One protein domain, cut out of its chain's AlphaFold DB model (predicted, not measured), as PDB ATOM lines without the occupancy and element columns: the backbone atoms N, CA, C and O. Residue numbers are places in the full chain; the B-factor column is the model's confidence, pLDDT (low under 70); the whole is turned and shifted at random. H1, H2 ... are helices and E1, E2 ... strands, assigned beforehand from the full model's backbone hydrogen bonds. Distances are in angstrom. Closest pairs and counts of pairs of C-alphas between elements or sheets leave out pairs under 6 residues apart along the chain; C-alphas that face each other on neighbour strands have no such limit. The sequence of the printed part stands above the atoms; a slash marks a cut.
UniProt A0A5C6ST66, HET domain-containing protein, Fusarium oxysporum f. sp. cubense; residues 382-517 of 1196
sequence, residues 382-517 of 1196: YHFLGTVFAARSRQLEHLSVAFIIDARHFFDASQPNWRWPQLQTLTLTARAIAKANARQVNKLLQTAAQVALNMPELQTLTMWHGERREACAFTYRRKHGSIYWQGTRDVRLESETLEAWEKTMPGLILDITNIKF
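Overview. This is residues 382 to 517 of the 1196 residues of the protein "HET domain-containing protein" of Fusarium oxysporum f. sp. cubense (UniProt A0A5C6ST66). The domain is a gently twisted wall of six strands with a layer of five helices over one face; the other face is bare. H4, the longest helix, lies in the middle of that layer, with H2, H3 and H5 packed on it and H1 on H2 near the E1 edge. The 136 printed residues run H1 E1 H2 E2 H3 H4 E3 E4 E5 H5 E6, and the mixed sheet has the order E1 E2 E3 E4 E5 E6. The class is mixed, helices and strands; the whole is compact, with a radius of gyration of the C-alphas of 13.9 A, and spans 38 by 36 by 21 A.

Along the chain. Begin with the sheet: E1 is residues 398 to 402, E2 425 to 429, E3 460 to 467, E4 470 to 477, E5 482 to 487 and E6 511 to 513. Find C-alpha 460 at (46.537, 54.122, 80.121); from there E3 runs 23.3 A to C-alpha 467. E4 is 23.4 A long and E5 16.5 A. Among the helices, H1 is residues 383 to 393, 15.6 A from C-alpha 383 at (53.740, 66.216, 98.985). H2 is residues 407 to 412, H3 431 to 435 and H5 495 to 502. H4, residues 438 to 452, runs 20.7 A.

Arrangement. Look first at E3, E4 and E5, a meander, each strand the antiparallel neighbour of the one before; E3 and E4 form a hairpin, as do E4 and E5. Check N 463 and O 474 at 2.9 A, then N 473 and O 486 at 2.7 A. Parallel neighbours are E1 and E2, with N 401 and O 427 at 2.8 A, E2 and E3, with N 462 and O 426 at 2.8 A, and E5 and E6, with N 483 and O 511 at 3.3 A. E1, H2, E2; E2, H3 H4, E3; and E5, H5, E6 are strand-helix-strand units, parallel neighbour strands joined through helices, with right-handed crossovers. H3 is on the sheet over E3, at a height over the sheet of 7.4 A. H1, H2, H4 and H5 are on the sheet but only graze it. H4 is the hub: it touches H5 at a shallow tilt of 24 degrees, the same way, C-alphas 446 and 497 being closest at 5.4 A. It touches H2 at a steep tilt of 63 degrees, the same way, with C-alphas 411 and 448 closest at 6.3 A. With residues 440 to 444 alone it touches H3, C-alphas 433 and 441 being closest at 5.5 A. H1 touches H2, about perpendicular at 80 degrees; C-alphas 386 and 410 are closest at 4.5 A. In H1, H2, H3, H4 and H5 every O i to N i+4 pair is within hydrogen-bond range.

Size, cuts and confidence. The farthest C-alphas, those of Asn 417 and Arg 469, are 40.4 A apart. The printed part has no cut, and its one long link is H2 to E2. The mean pLDDT of the printed part is 77.9; 37 residues are under 70, among them 506 to 517.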
ATOM      1  N   TYR A 382      53.658  69.662  95.767       54.25
ATOM      2  CA  TYR A 382      53.267  69.575  97.164       54.25
ATOM      3  C   TYR A 382      53.054  68.107  97.549       54.25
ATOM      4  O   TYR A 382      52.158  67.442  97.025       54.25
ATOM      5  N   HIS A 383      53.862  67.593  98.483       60.78
ATOM      6  CA  HIS A 383      53.740  66.216  98.985       60.78
ATOM      7  C   HIS A 383      52.319  65.919  99.489       60.78
ATOM      8  O   HIS A 383      51.718  64.906  99.131       60.78
ATOM      9  N   PHE A 384      51.741  66.865 100.237       59.03
ATOM     10  CA  PHE A 384      50.367  66.774 100.726       59.03
ATOM     11  C   PHE A 384      49.344  66.637  99.589       59.03
ATOM     12  O   PHE A 384      48.471  65.775  99.660       59.03
ATOM     13  N   LEU A 385      49.463  67.422  98.511       60.72
ATOM     14  CA  LEU A 385      48.540  67.320  97.376       60.72
ATOM     15  C   LEU A 385      48.662  65.969  96.663       60.72
ATOM     16  O   LEU A 385      47.642  65.416  96.264       60.72
ATOM     17  N   GLY A 386      49.870  65.401  96.567       67.19
ATOM     18  CA  GLY A 386      50.071  64.041  96.052       67.19
ATOM     19  C   GLY A 386      49.253  63.002  96.825       67.19
ATOM     20  O   GLY A 386      48.533  62.210  96.218       67.19
ATOM     21  N   THR A 387      49.264  63.091  98.160       70.62
ATOM     22  CA  THR A 387      48.448  62.236  99.044       70.62
ATOM     23  C   THR A 387      46.949  62.444  98.826       70.62
ATOM     24  O   THR A 387      46.184  61.482  98.729       70.62
ATOM     25  N   VAL A 388      46.513  63.699  98.708       68.38
ATOM     26  CA  VAL A 388      45.100  64.030  98.493       68.38
ATOM     27  C   VAL A 388      44.596  63.511  97.142       68.38
ATOM     28  O   VAL A 388      43.535  62.888  97.085       68.38
ATOM     29  N   PHE A 389      45.352  63.705  96.055       78.88
ATOM     30  CA  PHE A 389      44.972  63.198  94.732       78.88
ATOM     31  C   PHE A 389      45.010  61.668  94.661       78.88
ATOM     32  O   PHE A 389      44.133  61.076  94.026       78.88
ATOM     33  N   ALA A 390      45.942  61.012  95.359       82.69
ATOM     34  CA  ALA A 390      45.955  59.555  95.489       82.69
ATOM     35  C   ALA A 390      44.675  59.041  96.170       82.69
ATOM     36  O   ALA A 390      44.011  58.153  95.640       82.69
ATOM     37  N   ALA A 391      44.251  59.665  97.273       79.00
ATOM     38  CA  ALA A 391      43.012  59.295  97.955       79.00
ATOM     39  C   ALA A 391      41.760  59.552  97.092       79.00
ATOM     40  O   ALA A 391      40.888  58.686  96.996       79.00
ATOM     41  N   ARG A 392      41.666  60.722  96.442       76.00
ATOM     42  CA  ARG A 392      40.492  61.115  95.637       76.00
ATOM     43  C   ARG A 392      40.362  60.346  94.326       76.00
ATOM     44  O   ARG A 392      39.247  60.041  93.919       76.00
ATOM     45  N   SER A 393      41.475  59.990  93.689       84.81
ATOM     46  CA  SER A 393      41.461  59.257  92.415       84.81
ATOM     47  C   SER A 393      40.754  57.903  92.481       84.81
ATOM     48  O   SER A 393      40.312  57.409  91.450       84.81
ATOM     49  N   ARG A 394      40.565  57.330  93.678       87.00
ATOM     50  CA  ARG A 394      39.824  56.076  93.900       87.00
ATOM     51  C   ARG A 394      38.364  56.124  93.444       87.00
ATOM     52  O   ARG A 394      37.785  55.071  93.199       87.00
ATOM     53  N   GLN A 395      37.783  57.318  93.348       81.38
ATOM     54  CA  GLN A 395      36.409  57.548  92.884       81.38
ATOM     55  C   GLN A 395      36.353  58.090  91.442       81.38
ATOM     56  O   GLN A 395      35.267  58.364  90.944       81.38
ATOM     57  N   LEU A 396      37.502  58.272  90.778       81.56
ATOM     58  CA  LEU A 396      37.583  58.851  89.436       81.56
ATOM     59  C   LEU A 396      37.725  57.764  88.366       81.56
ATOM     60  O   LEU A 396      38.356  56.733  88.587       81.56
ATOM     61  N   GLU A 397      37.213  58.054  87.174       86.50
ATOM     62  CA  GLU A 397      37.485  57.308  85.945       86.50
ATOM     63  C   GLU A 397      38.756  57.818  85.249       86.50
ATOM     64  O   GLU A 397      39.480  57.051  84.621       86.50
ATOM     65  N   HIS A 398      39.084  59.107  85.372       78.75
ATOM     66  CA  HIS A 398      40.266  59.679  84.728       78.75
ATOM     67  C   HIS A 398      40.916  60.767  85.596       78.75
ATOM     68  O   HIS A 398      40.244  61.688  86.055       78.75
ATOM     69  N   LEU A 399      42.237  60.712  85.770       84.12
ATOM     70  CA  LEU A 399      43.014  61.743  86.454       84.12
ATOM     71  C   LEU A 399      44.224  62.154  85.609       84.12
ATOM     72  O   LEU A 399      45.020  61.315  85.201       84.12
ATOM     73  N   SER A 400      44.399  63.453  85.401       81.31
ATOM     74  CA  SER A 400      45.613  64.043  84.846       81.31
ATOM     75  C   SER A 400      46.048  65.203  85.730       81.31
ATOM     76  O   SER A 400      45.260  66.112  85.961       81.31
ATOM     77  N   VAL A 401      47.274  65.194  86.239       76.25
ATOM     78  CA  VAL A 401      47.806  66.276  87.073       76.25
ATOM     79  C   VAL A 401      49.213  66.622  86.603       76.25
ATOM     80  O   VAL A 401      50.123  65.797  86.688       76.25
ATOM     81  N   ALA A 402      49.381  67.842  86.099       72.94
ATOM     82  CA  ALA A 402      50.635  68.349  85.560       72.94
ATOM     83  C   ALA A 402      51.240  69.438  86.456       72.94
ATOM     84  O   ALA A 402      50.523  70.322  86.923       72.94
ATOM     85  N   PHE A 403      52.557  69.369  86.657       66.06
ATOM     86  CA  PHE A 403      53.443  70.313  87.359       66.06
ATOM     87  C   PHE A 403      53.203  70.522  88.867       66.06
ATOM     88  O   PHE A 403      54.168  70.745  89.595       66.06
ATOM     89  N   ILE A 404      51.976  70.335  89.361       64.19
ATOM     90  CA  ILE A 404      51.594  70.606  90.757       64.19
ATOM     91  C   ILE A 404      51.859  69.444  91.743       64.19
ATOM     92  O   ILE A 404      52.041  69.678  92.941       64.19
ATOM     93  N   ILE A 405      51.908  68.188  91.270       69.12
ATOM     94  CA  ILE A 405      52.303  67.002  92.068       69.12
ATOM     95  C   ILE A 405      53.398  66.185  91.366       69.12
ATOM     96  O   ILE A 405      53.506  66.196  90.142       69.12
ATOM     97  N   ASP A 406      54.217  65.488  92.157       82.62
ATOM     98  CA  ASP A 406      55.208  64.524  91.678       82.62
ATOM     99  C   ASP A 406      54.565  63.141  91.717       82.62
ATOM    100  O   ASP A 406      53.943  62.786  92.722       82.62
ATOM    101  N   ALA A 407      54.757  62.347  90.667       87.88
ATOM    102  CA  ALA A 407      54.270  60.976  90.607       87.88
ATOM    103  C   ALA A 407      54.717  60.144  91.824       87.88
ATOM    104  O   ALA A 407      53.926  59.362  92.341       87.88
ATOM    105  N   ARG A 408      55.930  60.383  92.354       84.81
ATOM    106  CA  ARG A 408      56.413  59.734  93.587       84.81
ATOM    107  C   ARG A 408      55.469  59.957  94.764       84.81
ATOM    108  O   ARG A 408      55.023  58.999  95.369       84.81
ATOM    109  N   HIS A 409      55.069  61.204  95.019       83.00
ATOM    110  CA  HIS A 409      54.189  61.534  96.146       83.00
ATOM    111  C   HIS A 409      52.796  60.894  96.020       83.00
ATOM    112  O   HIS A 409      52.148  60.634  97.030       83.00
ATOM    113  N   PHE A 410      52.315  60.662  94.793       89.44
ATOM    114  CA  PHE A 410      51.052  59.962  94.549       89.44
ATOM    115  C   PHE A 410      51.171  58.465  94.870       89.44
ATOM    116  O   PHE A 410      50.316  57.899  95.555       89.44
ATOM    117  N   PHE A 411      52.237  57.817  94.390       91.44
ATOM    118  CA  PHE A 411      52.433  56.382  94.587       91.44
ATOM    119  C   PHE A 411      52.872  56.039  96.014       91.44
ATOM    120  O   PHE A 411      52.327  55.104  96.588       91.44
ATOM    121  N   ASP A 412      53.751  56.832  96.629       82.81
ATOM    122  CA  ASP A 412      54.223  56.619  98.006       82.81
ATOM    123  C   ASP A 412      53.091  56.783  99.037       82.81
ATOM    124  O   ASP A 412      53.076  56.123 100.073       82.81
ATOM    125  N   ALA A 413      52.102  57.635  98.746       82.81
ATOM    126  CA  ALA A 413      50.932  57.824  99.602       82.81
ATOM    127  C   ALA A 413      49.889  56.693  99.494       82.81
ATOM    128  O   ALA A 413      48.942  56.650 100.286       82.81
ATOM    129  N   SER A 414      50.017  55.806  98.505       85.38
ATOM    130  CA  SER A 414      49.052  54.737  98.251       85.38
ATOM    131  C   SER A 414      49.206  53.609  99.272       85.38
ATOM    132  O   SER A 414      50.239  52.952  99.346       85.38
ATOM    133  N   GLN A 415      48.158  53.351 100.057       80.62
ATOM    134  CA  GLN A 415      48.163  52.271 101.050       80.62
ATOM    135  C   GLN A 415      47.932  50.901 100.376       80.62
ATOM    136  O   GLN A 415      47.151  50.824  99.423       80.62
ATOM    137  N   PRO A 416      48.500  49.794 100.895       76.69
ATOM    138  CA  PRO A 416      48.355  48.458 100.298       76.69
ATOM    139  C   PRO A 416      46.907  47.965 100.137       76.69
ATOM    140  O   PRO A 416      46.626  47.119  99.293       76.69
ATOM    141  N   ASN A 417      45.975  48.483 100.943       83.12
ATOM    142  CA  ASN A 417      44.553  48.128 100.915       83.12
ATOM    143  C   ASN A 417      43.705  49.013  99.982       83.12
ATOM    144  O   ASN A 417      42.491  48.813  99.884       83.12
ATOM    145  N   TRP A 418      44.295  50.014  99.327       90.69
ATOM    146  CA  TRP A 418      43.559  50.885  98.416       90.69
ATOM    147  C   TRP A 418      43.281  50.190  97.088       90.69
ATOM    148  O   TRP A 418      44.108  49.461  96.550       90.69
ATOM    149  N   ARG A 419      42.085  50.444  96.552       89.00
ATOM    150  CA  ARG A 419      41.649  49.981  95.233       89.00
ATOM    151  C   ARG A 419      41.017  51.128  94.457       89.00
ATOM    152  O   ARG A 419      40.328  51.962  95.053       89.00
ATOM    153  N   TRP A 420      41.225  51.115  93.142       92.75
ATOM    154  CA  TRP A 420      40.674  52.068  92.177       92.75
ATOM    155  C   TRP A 420      39.719  51.347  91.220       92.75
ATOM    156  O   TRP A 420      40.110  50.999  90.108       92.75
ATOM    157  N   PRO A 421      38.470  51.084  91.635       87.12
ATOM    158  CA  PRO A 421      37.552  50.228  90.884       87.12
ATOM    159  C   PRO A 421      37.167  50.773  89.504       87.12
ATOM    160  O   PRO A 421      36.701  50.003  88.677       87.12
ATOM    161  N   GLN A 422      37.322  52.079  89.266       87.25
ATOM    162  CA  GLN A 422      36.819  52.746  88.059       87.25
ATOM    163  C   GLN A 422      37.897  53.504  87.271       87.25
ATOM    164  O   GLN A 422      37.601  53.978  86.178       87.25
ATOM    165  N   LEU A 423      39.133  53.625  87.778       92.25
ATOM    166  CA  LEU A 423      40.159  54.483  87.172       92.25
ATOM    167  C   LEU A 423      40.711  53.865  85.879       92.25
ATOM    168  O   LEU A 423      41.408  52.856  85.909       92.25
ATOM    169  N   GLN A 424      40.428  54.514  84.752       91.56
ATOM    170  CA  GLN A 424      40.816  54.110  83.400       91.56
ATOM    171  C   GLN A 424      42.071  54.827  82.899       91.56
ATOM    172  O   GLN A 424      42.858  54.228  82.168       91.56
ATOM    173  N   THR A 425      42.290  56.099  83.258       89.56
ATOM    174  CA  THR A 425      43.510  56.817  82.844       89.56
ATOM    175  C   THR A 425      44.151  57.612  83.968       89.56
ATOM    176  O   THR A 425      43.463  58.379  84.642       89.56
ATOM    177  N   LEU A 426      45.477  57.519  84.083       93.31
ATOM    178  CA  LEU A 426      46.280  58.281  85.038       93.31
ATOM    179  C   LEU A 426      47.441  58.985  84.324       93.31
ATOM    180  O   LEU A 426      48.258  58.332  83.685       93.31
ATOM    181  N   THR A 427      47.528  60.311  84.425       90.94
ATOM    182  CA  THR A 427      48.649  61.097  83.885       90.94
ATOM    183  C   THR A 427      49.256  61.970  84.973       90.94
ATOM    184  O   THR A 427      48.540  62.748  85.596       90.94
ATOM    185  N   LEU A 428      50.561  61.852  85.213       89.19
ATOM    186  CA  LEU A 428      51.254  62.546  86.302       89.19
ATOM    187  C   LEU A 428      52.581  63.148  85.830       89.19
ATOM    188  O   LEU A 428      53.275  62.568  84.991       89.19
ATOM    189  N   THR A 429      52.976  64.280  86.411       85.69
ATOM    190  CA  THR A 429      54.340  64.803  86.246       85.69
ATOM    191  C   THR A 429      55.330  64.012  87.097       85.69
ATOM    192  O   THR A 429      55.122  63.812  88.291       85.69
ATOM    193  N   ALA A 430      56.437  63.569  86.504       85.25
ATOM    194  CA  ALA A 430      57.430  62.723  87.158       85.25
ATOM    195  C   ALA A 430      58.846  63.279  86.968       85.25
ATOM    196  O   ALA A 430      59.575  62.896  86.056       85.25
ATOM    197  N   ARG A 431      59.277  64.164  87.874       74.69
ATOM    198  CA  ARG A 431      60.593  64.828  87.777       74.69
ATOM    199  C   ARG A 431      61.767  63.855  87.870       74.69
ATOM    200  O   ARG A 431      62.814  64.094  87.271       74.69
ATOM    201  N   ALA A 432      61.588  62.754  88.605       68.69
ATOM    202  CA  ALA A 432      62.593  61.701  88.699       68.69
ATOM    203  C   ALA A 432      62.926  61.110  87.319       68.69
ATOM    204  O   ALA A 432      64.075  60.796  87.054       68.69
ATOM    205  N   ILE A 433      61.959  61.047  86.405       72.69
ATOM    206  CA  ILE A 433      62.150  60.460  85.077       72.69
ATOM    207  C   ILE A 433      63.125  61.288  84.212       72.69
ATOM    208  O   ILE A 433      63.854  60.715  83.409       72.69
ATOM    209  N   ALA A 434      63.222  62.607  84.426       62.53
ATOM    210  CA  ALA A 434      64.165  63.472  83.707       62.53
ATOM    211  C   ALA A 434      65.524  63.644  84.412       62.53
ATOM    212  O   ALA A 434      66.572  63.619  83.765       62.53
ATOM    213  N   LYS A 435      65.511  63.836  85.740       59.66
ATOM    214  CA  LYS A 435      66.679  64.309  86.513       59.66
ATOM    215  C   LYS A 435      67.385  63.226  87.337       59.66
ATOM    216  O   LYS A 435      68.472  63.480  87.848       59.66
ATOM    217  N   ALA A 436      66.787  62.045  87.487       59.00
ATOM    218  CA  ALA A 436      67.315  60.969  88.328       59.00
ATOM    219  C   ALA A 436      68.208  59.986  87.544       59.00
ATOM    220  O   ALA A 436      68.234  59.985  86.311       59.00
ATOM    221  N   ASN A 437      68.961  59.146  88.261       67.06
ATOM    222  CA  ASN A 437      69.719  58.050  87.646       67.06
ATOM    223  C   ASN A 437      68.792  56.876  87.258       67.06
ATOM    224  O   ASN A 437      67.659  56.786  87.736       67.06
ATOM    225  N   ALA A 438      69.268  55.970  86.394       69.12
ATOM    226  CA  ALA A 438      68.459  54.865  85.862       69.12
ATOM    227  C   ALA A 438      67.788  54.041  86.972       69.12
ATOM    228  O   ALA A 438      66.624  53.676  86.854       69.12
ATOM    229  N   ARG A 439      68.473  53.828  88.095       73.38
ATOM    230  CA  ARG A 439      67.941  53.073  89.228       73.38
ATOM    231  C   ARG A 439      66.769  53.759  89.929       73.38
ATOM    232  O   ARG A 439      65.780  53.119  90.263       73.38
ATOM    233  N   GLN A 440      66.854  55.068  90.152       74.50
ATOM    234  CA  GLN A 440      65.758  55.846  90.739       74.50
ATOM    235  C   GLN A 440      64.536  55.884  89.814       74.50
ATOM    236  O   GLN A 440      63.403  55.853  90.296       74.50
ATOM    237  N   VAL A 441      64.761  55.912  88.496       81.12
ATOM    238  CA  VAL A 441      63.692  55.756  87.504       81.12
ATOM    239  C   VAL A 441      63.076  54.358  87.604       81.12
ATOM    240  O   VAL A 441      61.863  54.260  87.754       81.12
ATOM    241  N   ASN A 442      63.888  53.295  87.625       84.25
ATOM    242  CA  ASN A 442      63.421  51.913  87.782       84.25
ATOM    243  C   ASN A 442      62.603  51.716  89.068       84.25
ATOM    244  O   ASN A 442      61.487  51.214  88.994       84.25
ATOM    245  N   LYS A 443      63.067  52.227  90.215       85.44
ATOM    246  CA  LYS A 443      62.320  52.163  91.483       85.44
ATOM    247  C   LYS A 443      60.951  52.848  91.394       85.44
ATOM    248  O   LYS A 443      59.958  52.285  91.839       85.44
ATOM    249  N   LEU A 444      60.873  54.042  90.797       88.56
ATOM    250  CA  LEU A 444      59.590  54.724  90.581       88.56
ATOM    251  C   LEU A 444      58.659  53.901  89.677       88.56
ATOM    252  O   LEU A 444      57.472  53.776  89.973       88.56
ATOM    253  N   LEU A 445      59.187  53.335  88.589       89.81
ATOM    254  CA  LEU A 445      58.414  52.498  87.669       89.81
ATOM    255  C   LEU A 445      57.917  51.208  88.340       89.81
ATOM    256  O   LEU A 445      56.783  50.810  88.088       89.81
ATOM    257  N   GLN A 446      58.717  50.595  89.213       90.88
ATOM    258  CA  GLN A 446      58.334  49.424  90.009       90.88
ATOM    259  C   GLN A 446      57.213  49.759  91.002       90.88
ATOM    260  O   GLN A 446      56.201  49.057  91.043       90.88
ATOM    261  N   THR A 447      57.329  50.863  91.753       90.00
ATOM    262  CA  THR A 447      56.258  51.313  92.659       90.00
ATOM    263  C   THR A 447      54.971  51.607  91.886       90.00
ATOM    264  O   THR A 447      53.885  51.206  92.304       90.00
ATOM    265  N   ALA A 448      55.078  52.261  90.725       92.31
ATOM    266  CA  ALA A 448      53.931  52.545  89.868       92.31
ATOM    267  C   ALA A 448      53.249  51.256  89.371       92.31
ATOM    268  O   ALA A 448      52.021  51.172  89.421       92.31
ATOM    269  N   ALA A 449      54.019  50.238  88.963       90.88
ATOM    270  CA  ALA A 449      53.491  48.929  88.571       90.88
ATOM    271  C   ALA A 449      52.749  48.240  89.730       90.88
ATOM    272  O   ALA A 449      51.634  47.745  89.558       90.88
ATOM    273  N   GLN A 450      53.327  48.272  90.936       90.00
ATOM    274  CA  GLN A 450      52.728  47.673  92.129       90.00
ATOM    275  C   GLN A 450      51.388  48.324  92.500       90.00
ATOM    276  O   GLN A 450      50.449  47.632  92.898       90.00
ATOM    277  N   VAL A 451      51.280  49.646  92.357       91.12
ATOM    278  CA  VAL A 451      50.025  50.374  92.584       91.12
ATOM    279  C   VAL A 451      49.023  50.113  91.452       91.12
ATOM    280  O   VAL A 451      47.834  49.935  91.723       91.12
ATOM    281  N   ALA A 452      49.485  50.013  90.201       91.12
ATOM    282  CA  ALA A 452      48.644  49.726  89.038       91.12
ATOM    283  C   ALA A 452      47.935  48.358  89.122       91.12
ATOM    284  O   ALA A 452      46.817  48.234  88.624       91.12
ATOM    285  N   LEU A 453      48.503  47.366  89.824       89.62
ATOM    286  CA  LEU A 453      47.830  46.083  90.110       89.62
ATOM    287  C   LEU A 453      46.485  46.252  90.839       89.62
ATOM    288  O   LEU A 453      45.584  45.430  90.681       89.62
ATOM    289  N   ASN A 454      46.324  47.334  91.604       90.62
ATOM    290  CA  ASN A 454      45.093  47.657  92.325       90.62
ATOM    291  C   ASN A 454      44.114  48.533  91.508       90.62
ATOM    292  O   ASN A 454      43.131  49.045  92.062       90.62
ATOM    293  N   MET A 455      44.365  48.712  90.204       93.00
ATOM    294  CA  MET A 455      43.576  49.526  89.271       93.00
ATOM    295  C   MET A 455      42.996  48.648  88.135       93.00
ATOM    296  O   MET A 455      43.499  48.673  87.011       93.00
ATOM    297  N   PRO A 456      41.939  47.847  88.394       87.81
ATOM    298  CA  PRO A 456      41.455  46.814  87.470       87.81
ATOM    299  C   PRO A 456      40.946  47.330  86.120       87.81
ATOM    300  O   PRO A 456      40.945  46.560  85.165       87.81
ATOM    301  N   GLU A 457      40.546  48.598  86.016       90.69
ATOM    302  CA  GLU A 457      40.029  49.209  84.780       90.69
ATOM    303  C   GLU A 457      41.071  50.068  84.039       90.69
ATOM    304  O   GLU A 457      40.763  50.648  82.995       90.69
ATOM    305  N   LEU A 458      42.320  50.130  84.525       92.31
ATOM    306  CA  LEU A 458      43.357  51.013  83.985       92.31
ATOM    307  C   LEU A 458      43.708  50.651  82.533       92.31
ATOM    308  O   LEU A 458      44.223  49.570  82.241       92.31
ATOM    309  N   GLN A 459      43.449  51.583  81.619       90.06
ATOM    310  CA  GLN A 459      43.747  51.476  80.192       90.06
ATOM    311  C   GLN A 459      45.076  52.145  79.839       90.06
ATOM    312  O   GLN A 459      45.844  51.588  79.051       90.06
ATOM    313  N   THR A 460      45.349  53.314  80.430       90.56
ATOM    314  CA  THR A 460      46.537  54.122  80.121       90.56
ATOM    315  C   THR A 460      47.123  54.758  81.376       90.56
ATOM    316  O   THR A 460      46.412  55.431  82.123       90.56
ATOM    317  N   LEU A 461      48.436  54.633  81.561       93.50
ATOM    318  CA  LEU A 461      49.187  55.384  82.568       93.50
ATOM    319  C   LEU A 461      50.338  56.113  81.890       93.50
ATOM    320  O   LEU A 461      51.108  55.497  81.164       93.50
ATOM    321  N   THR A 462      50.444  57.424  82.103       92.00
ATOM    322  CA  THR A 462      51.527  58.246  81.552       92.00
ATOM    323  C   THR A 462      52.219  59.031  82.653       92.00
ATOM    324  O   THR A 462      51.584  59.766  83.407       92.00
ATOM    325  N   MET A 463      53.538  58.915  82.722       91.44
ATOM    326  CA  MET A 463      54.384  59.738  83.579       91.44
ATOM    327  C   MET A 463      55.342  60.528  82.710       91.44
ATOM    328  O   MET A 463      56.054  59.936  81.905       91.44
ATOM    329  N   TRP A 464      55.370  61.849  82.853       87.75
ATOM    330  CA  TRP A 464      56.132  62.699  81.940       87.75
ATOM    331  C   TRP A 464      56.796  63.886  82.633       87.75
ATOM    332  O   TRP A 464      56.419  64.281  83.737       87.75
ATOM    333  N   HIS A 465      57.796  64.462  81.973       82.25
ATOM    334  CA  HIS A 465      58.468  65.693  82.380       82.25
ATOM    335  C   HIS A 465      58.957  66.460  81.148       82.25
ATOM    336  O   HIS A 465      59.361  65.842  80.163       82.25
ATOM    337  N   GLY A 466      58.933  67.794  81.198       66.62
ATOM    338  CA  GLY A 466      59.399  68.653  80.106       66.62
ATOM    339  C   GLY A 466      59.988  69.972  80.605       66.62
ATOM    340  O   GLY A 466      59.394  70.633  81.456       66.62
ATOM    341  N   GLU A 467      61.156  70.339  80.075       61.88
ATOM    342  CA  GLU A 467      61.888  71.595  80.289       61.88
ATOM    343  C   GLU A 467      62.544  72.056  78.968       61.88
ATOM    344  O   GLU A 467      62.538  71.348  77.957       61.88
ATOM    345  N   ARG A 468      63.113  73.266  78.937       52.00
ATOM    346  CA  ARG A 468      63.772  73.807  77.741       52.00
ATOM    347  C   ARG A 468      64.831  72.837  77.196       52.00
ATOM    348  O   ARG A 468      65.862  72.634  77.824       52.00
ATOM    349  N   ARG A 469      64.599  72.331  75.974       51.44
ATOM    350  CA  ARG A 469      65.436  71.361  75.223       51.44
ATOM    351  C   ARG A 469      65.423  69.914  75.738       51.44
ATOM    352  O   ARG A 469      66.064  69.078  75.109       51.44
ATOM    353  N   GLU A 470      64.673  69.595  76.791       61.31
ATOM    354  CA  GLU A 470      64.604  68.240  77.347       61.31
ATOM    355  C   GLU A 470      63.162  67.825  77.654       61.31
ATOM    356  O   GLU A 470      62.430  68.535  78.336       61.31
ATOM    357  N   ALA A 471      62.736  66.652  77.190       70.56
ATOM    358  CA  ALA A 471      61.419  66.108  77.514       70.56
ATOM    359  C   ALA A 471      61.454  64.583  77.516       70.56
ATOM    360  O   ALA A 471      62.140  63.981  76.695       70.56
ATOM    361  N   CYS A 472      60.704  63.954  78.414       79.75
ATOM    362  CA  CYS A 472      60.591  62.502  78.486       79.75
ATOM    363  C   CYS A 472      59.221  62.064  79.002       79.75
ATOM    364  O   CYS A 472      58.619  62.729  79.846       79.75
ATOM    365  N   ALA A 473      58.752  60.914  78.528       83.00
ATOM    366  CA  ALA A 473      57.512  60.287  78.937       83.00
ATOM    367  C   ALA A 473      57.656  58.760  78.961       83.00
ATOM    368  O   ALA A 473      58.160  58.154  78.016       83.00
ATOM    369  N   PHE A 474      57.172  58.151  80.040       89.00
ATOM    370  CA  PHE A 474      56.885  56.727  80.143       89.00
ATOM    371  C   PHE A 474      55.381  56.520  79.979       89.00
ATOM    372  O   PHE A 474      54.591  57.179  80.666       89.00
ATOM    373  N   THR A 475      54.979  55.592  79.114       87.75
ATOM    374  CA  THR A 475      53.566  55.272  78.904       87.75
ATOM    375  C   THR A 475      53.315  53.770  78.943       87.75
ATOM    376  O   THR A 475      53.954  53.000  78.233       87.75
ATOM    377  N   TYR A 476      52.311  53.381  79.724       89.75
ATOM    378  CA  TYR A 476      51.698  52.057  79.755       89.75
ATOM    379  C   TYR A 476      50.363  52.084  79.002       89.75
ATOM    380  O   TYR A 476      49.543  52.980  79.236       89.75
ATOM    381  N   ARG A 477      50.127  51.099  78.122       86.75
ATOM    382  CA  ARG A 477      48.846  50.890  77.424       86.75
ATOM    383  C   ARG A 477      48.402  49.434  77.492       86.75
ATOM    384  O   ARG A 477      48.985  48.568  76.842       86.75
ATOM    385  N   ARG A 478      47.271  49.195  78.157       82.62
ATOM    386  CA  ARG A 478      46.712  47.850  78.327       82.62
ATOM    387  C   ARG A 478      46.215  47.227  77.022       82.62
ATOM    388  O   ARG A 478      46.518  46.075  76.754       82.62
ATOM    389  N   LYS A 479      45.493  47.975  76.174       76.62
ATOM    390  CA  LYS A 479      44.916  47.449  74.910       76.62
ATOM    391  C   LYS A 479      45.949  46.912  73.915       76.62
ATOM    392  O   LYS A 479      45.603  46.077  73.089       76.62
ATOM    393  N   HIS A 480      47.178  47.416  73.977       68.88
ATOM    394  CA  HIS A 480      48.266  47.033  73.078       68.88
ATOM    395  C   HIS A 480      49.304  46.136  73.757       68.88
ATOM    396  O   HIS A 480      50.269  45.763  73.107       68.88
ATOM    397  N   GLY A 481      49.129  45.810  75.046       76.69
ATOM    398  CA  GLY A 481      50.129  45.063  75.804       76.69
ATOM    399  C   GLY A 481      51.499  45.742  75.809       76.69
ATOM    400  O   GLY A 481      52.504  45.059  75.758       76.69
ATOM    401  N   SER A 482      51.575  47.075  75.789       80.56
ATOM    402  CA  SER A 482      52.829  47.773  75.470       80.56
ATOM    403  C   SER A 482      53.223  48.773  76.549       80.56
ATOM    404  O   SER A 482      52.377  49.552  77.011       80.56
ATOM    405  N   ILE A 483      54.519  48.828  76.857       85.62
ATOM    406  CA  ILE A 483      55.144  49.958  77.550       85.62
ATOM    407  C   ILE A 483      56.162  50.600  76.613       85.62
ATOM    408  O   ILE A 483      56.906  49.909  75.922       85.62
ATOM    409  N   TYR A 484      56.205  51.926  76.577       81.44
ATOM    410  CA  TYR A 484      57.164  52.628  75.732       81.44
ATOM    411  C   TYR A 484      57.701  53.886  76.404       81.44
ATOM    412  O   TYR A 484      57.033  54.537  77.215       81.44
ATOM    413  N   TRP A 485      58.942  54.204  76.046       79.88
ATOM    414  CA  TRP A 485      59.649  55.405  76.458       79.88
ATOM    415  C   TRP A 485      59.772  56.357  75.272       79.88
ATOM    416  O   TRP A 485      60.168  55.957  74.177       79.88
ATOM    417  N   GLN A 486      59.462  57.632  75.485       76.75
ATOM    418  CA  GLN A 486      59.623  58.664  74.470       76.75
ATOM    419  C   GLN A 486      60.265  59.896  75.095       76.75
ATOM    420  O   GLN A 486      59.677  60.526  75.969       76.75
ATOM    421  N   GLY A 487      61.463  60.272  74.652       70.44
ATOM    422  CA  GLY A 487      62.124  61.461  75.172       70.44
ATOM    423  C   GLY A 487      63.429  61.819  74.478       70.44
ATOM    424  O   GLY A 487      63.928  61.079  73.639       70.44
ATOM    425  N   THR A 488      63.986  62.966  74.857       68.88
ATOM    426  CA  THR A 488      65.285  63.486  74.404       68.88
ATOM    427  C   THR A 488      66.478  62.753  75.028       68.88
ATOM    428  O   THR A 488      67.609  62.956  74.599       68.88
ATOM    429  N   ARG A 489      66.234  61.917  76.046       63.09
ATOM    430  CA  ARG A 489      67.229  61.114  76.766       63.09
ATOM    431  C   ARG A 489      66.828  59.640  76.737       63.09
ATOM    432  O   ARG A 489      65.658  59.325  76.953       63.09
ATOM    433  N   ASP A 490      67.799  58.755  76.529       64.88
ATOM    434  CA  ASP A 490      67.605  57.305  76.635       64.88
ATOM    435  C   ASP A 490      67.561  56.858  78.107       64.88
ATOM    436  O   ASP A 490      68.360  57.323  78.926       64.88
ATOM    437  N   VAL A 491      66.680  55.909  78.440       66.75
ATOM    438  CA  VAL A 491      66.632  55.253  79.759       66.75
ATOM    439  C   VAL A 491      66.797  53.743  79.624       66.75
ATOM    440  O   VAL A 491      66.235  53.121  78.725       66.75
ATOM    441  N   ARG A 492      67.596  53.166  80.531       72.19
ATOM    442  CA  ARG A 492      67.844  51.723  80.651       72.19
ATOM    443  C   ARG A 492      66.927  51.146  81.731       72.19
ATOM    444  O   ARG A 492      66.999  51.586  82.881       72.19
ATOM    445  N   LEU A 493      66.067  50.196  81.367       74.62
ATOM    446  CA  LEU A 493      65.194  49.493  82.312       74.62
ATOM    447  C   LEU A 493      65.857  48.207  82.818       74.62
ATOM    448  O   LEU A 493      66.480  47.484  82.044       74.62
ATOM    449  N   GLU A 494      65.723  47.946  84.114       80.56
ATOM    450  CA  GLU A 494      66.157  46.714  84.779       80.56
ATOM    451  C   GLU A 494      65.129  45.593  84.547       80.56
ATOM    452  O   GLU A 494      63.929  45.863  84.429       80.56
ATOM    453  N   SER A 495      65.576  44.332  84.514       77.19
ATOM    454  CA  SER A 495      64.698  43.169  84.286       77.19
ATOM    455  C   SER A 495      63.564  43.073  85.310       77.19
ATOM    456  O   SER A 495      62.419  42.833  84.942       77.19
ATOM    457  N   GLU A 496      63.847  43.378  86.577       81.06
ATOM    458  CA  GLU A 496      62.863  43.402  87.670       81.06
ATOM    459  C   GLU A 496      61.722  44.402  87.416       81.06
ATOM    460  O   GLU A 496      60.564  44.158  87.761       81.06
ATOM    461  N   THR A 497      62.027  45.535  86.774       83.50
ATOM    462  CA  THR A 497      61.026  46.539  86.394       83.50
ATOM    463  C   THR A 497      60.119  46.017  85.285       83.50
ATOM    464  O   THR A 497      58.915  46.263  85.324       83.50
ATOM    465  N   LEU A 498      60.669  45.282  84.315       81.19
ATOM    466  CA  LEU A 498      59.884  44.664  83.244       81.19
ATOM    467  C   LEU A 498      58.943  43.595  83.809       81.19
ATOM    468  O   LEU A 498      57.739  43.660  83.564       81.19
ATOM    469  N   GLU A 499      59.456  42.702  84.659       83.19
ATOM    470  CA  GLU A 499      58.657  41.674  85.340       83.19
ATOM    471  C   GLU A 499      57.519  42.278  86.181       83.19
ATOM    472  O   GLU A 499      56.414  41.733  86.246       83.19
ATOM    473  N   ALA A 500      57.760  43.423  86.831       86.75
ATOM    474  CA  ALA A 500      56.732  44.128  87.592       86.75
ATOM    475  C   ALA A 500      55.572  44.609  86.698       86.75
ATOM    476  O   ALA A 500      54.409  44.477  87.082       86.75
ATOM    477  N   TRP A 501      55.864  45.122  85.498       87.62
ATOM    478  CA  TRP A 501      54.839  45.557  84.544       87.62
ATOM    479  C   TRP A 501      54.167  44.390  83.809       87.62
ATOM    480  O   TRP A 501      52.967  44.468  83.545       87.62
ATOM    481  N   GLU A 502      54.860  43.278  83.559       84.00
ATOM    482  CA  GLU A 502      54.246  42.056  83.009       84.00
ATOM    483  C   GLU A 502      53.128  41.522  83.911       84.00
ATOM    484  O   GLU A 502      52.047  41.170  83.434       84.00
ATOM    485  N   LYS A 503      53.325  41.560  85.237       84.94
ATOM    486  CA  LYS A 503      52.300  41.158  86.219       84.94
ATOM    487  C   LYS A 503      51.011  41.977  86.119       84.94
ATOM    488  O   LYS A 503      49.952  41.488  86.508       84.94
ATOM    489  N   THR A 504      51.073  43.202  85.594       81.56
ATOM    490  CA  THR A 504      49.886  44.054  85.395       81.56
ATOM    491  C   THR A 504      49.076  43.689  84.144       81.56
ATOM    492  O   THR A 504      47.937  44.137  84.003       81.56
ATOM    493  N   MET A 505      49.616  42.840  83.258       77.00
ATOM    494  CA  MET A 505      49.020  42.463  81.969       77.00
ATOM    495  C   MET A 505      48.958  40.935  81.756       77.00
ATOM    496  O   MET A 505      49.519  40.421  80.788       77.00
ATOM    497  N   PRO A 506      48.250  40.172  82.613       63.84
ATOM    498  CA  PRO A 506      48.157  38.724  82.454       63.84
ATOM    499  C   PRO A 506      47.461  38.351  81.130       63.84
ATOM    500  O   PRO A 506      46.280  38.638  80.938       63.84
ATOM    501  N   GLY A 507      48.202  37.701  80.223       57.88
ATOM    502  CA  GLY A 507      47.705  37.199  78.933       57.88
ATOM    503  C   GLY A 507      48.021  38.061  77.701       57.88
ATOM    504  O   GLY A 507      47.584  37.707  76.607       57.88
ATOM    505  N   LEU A 508      48.773  39.157  77.843       58.19
ATOM    506  CA  LEU A 508      49.247  39.997  76.733       58.19
ATOM    507  C   LEU A 508      50.782  39.950  76.660       58.19
ATOM    508  O   LEU A 508      51.446  39.955  77.691       58.19
ATOM    509  N   ILE A 509      51.345  39.892  75.448       58.88
ATOM    510  CA  ILE A 509      52.801  39.933  75.225       58.88
ATOM    511  C   ILE A 509      53.267  41.385  75.357       58.88
ATOM    512  O   ILE A 509      52.680  42.256  74.713       58.88
ATOM    513  N   LEU A 510      54.304  41.631  76.167       63.12
ATOM    514  CA  LEU A 510      54.854  42.967  76.383       63.12
ATOM    515  C   LEU A 510      55.592  43.463  75.128       63.12
ATOM    516  O   LEU A 510      56.697  43.010  74.839       63.12
ATOM    517  N   ASP A 511      54.998  44.402  74.392       57.09
ATOM    518  CA  ASP A 511      55.667  45.080  73.276       57.09
ATOM    519  C   ASP A 511      56.516  46.249  73.808       57.09
ATOM    520  O   ASP A 511      55.988  47.212  74.379       57.09
ATOM    521  N   ILE A 512      57.841  46.133  73.660       63.38
ATOM    522  CA  ILE A 512      58.843  47.095  74.131       63.38
ATOM    523  C   ILE A 512      59.390  47.857  72.920       63.38
ATOM    524  O   ILE A 512      60.193  47.335  72.146       63.38
ATOM    525  N   THR A 513      59.012  49.125  72.780       55.81
ATOM    526  CA  THR A 513      59.485  50.003  71.696       55.81
ATOM    527  C   THR A 513      60.310  51.173  72.252       55.81
ATOM    528  O   THR A 513      59.929  51.804  73.237       55.81
ATOM    529  N   ASN A 514      61.460  51.466  71.621       50.94
ATOM    530  CA  ASN A 514      62.406  52.542  71.988       50.94
ATOM    531  C   ASN A 514      63.050  52.453  73.393       50.94
ATOM    532  O   ASN A 514      63.355  53.478  74.003       50.94
ATOM    533  N   ILE A 515      63.323  51.246  73.900       54.75
ATOM    534  CA  ILE A 515      64.067  51.036  75.156       54.75
ATOM    535  C   ILE A 515      65.372  50.296  74.840       54.75
ATOM    536  O   ILE A 515      65.348  49.227  74.236       54.75
ATOM    537  N   LYS A 516      66.527  50.874  75.203       47.91
ATOM    538  CA  LYS A 516      67.842  50.237  75.002       47.91
ATOM    539  C   LYS A 516      68.107  49.221  76.118       47.91
ATOM    540  O   LYS A 516      68.062  49.581  77.295       47.91
ATOM    541  N   PHE A 517      68.413  47.980  75.737       42.62
ATOM    542  CA  PHE A 517      68.792  46.889  76.642       42.62
ATOM    543  C   PHE A 517      70.220  47.079  77.175       42.62
ATOM    544  O   PHE A 517      71.066  47.668  76.500       42.62
TER     545      PHE A 517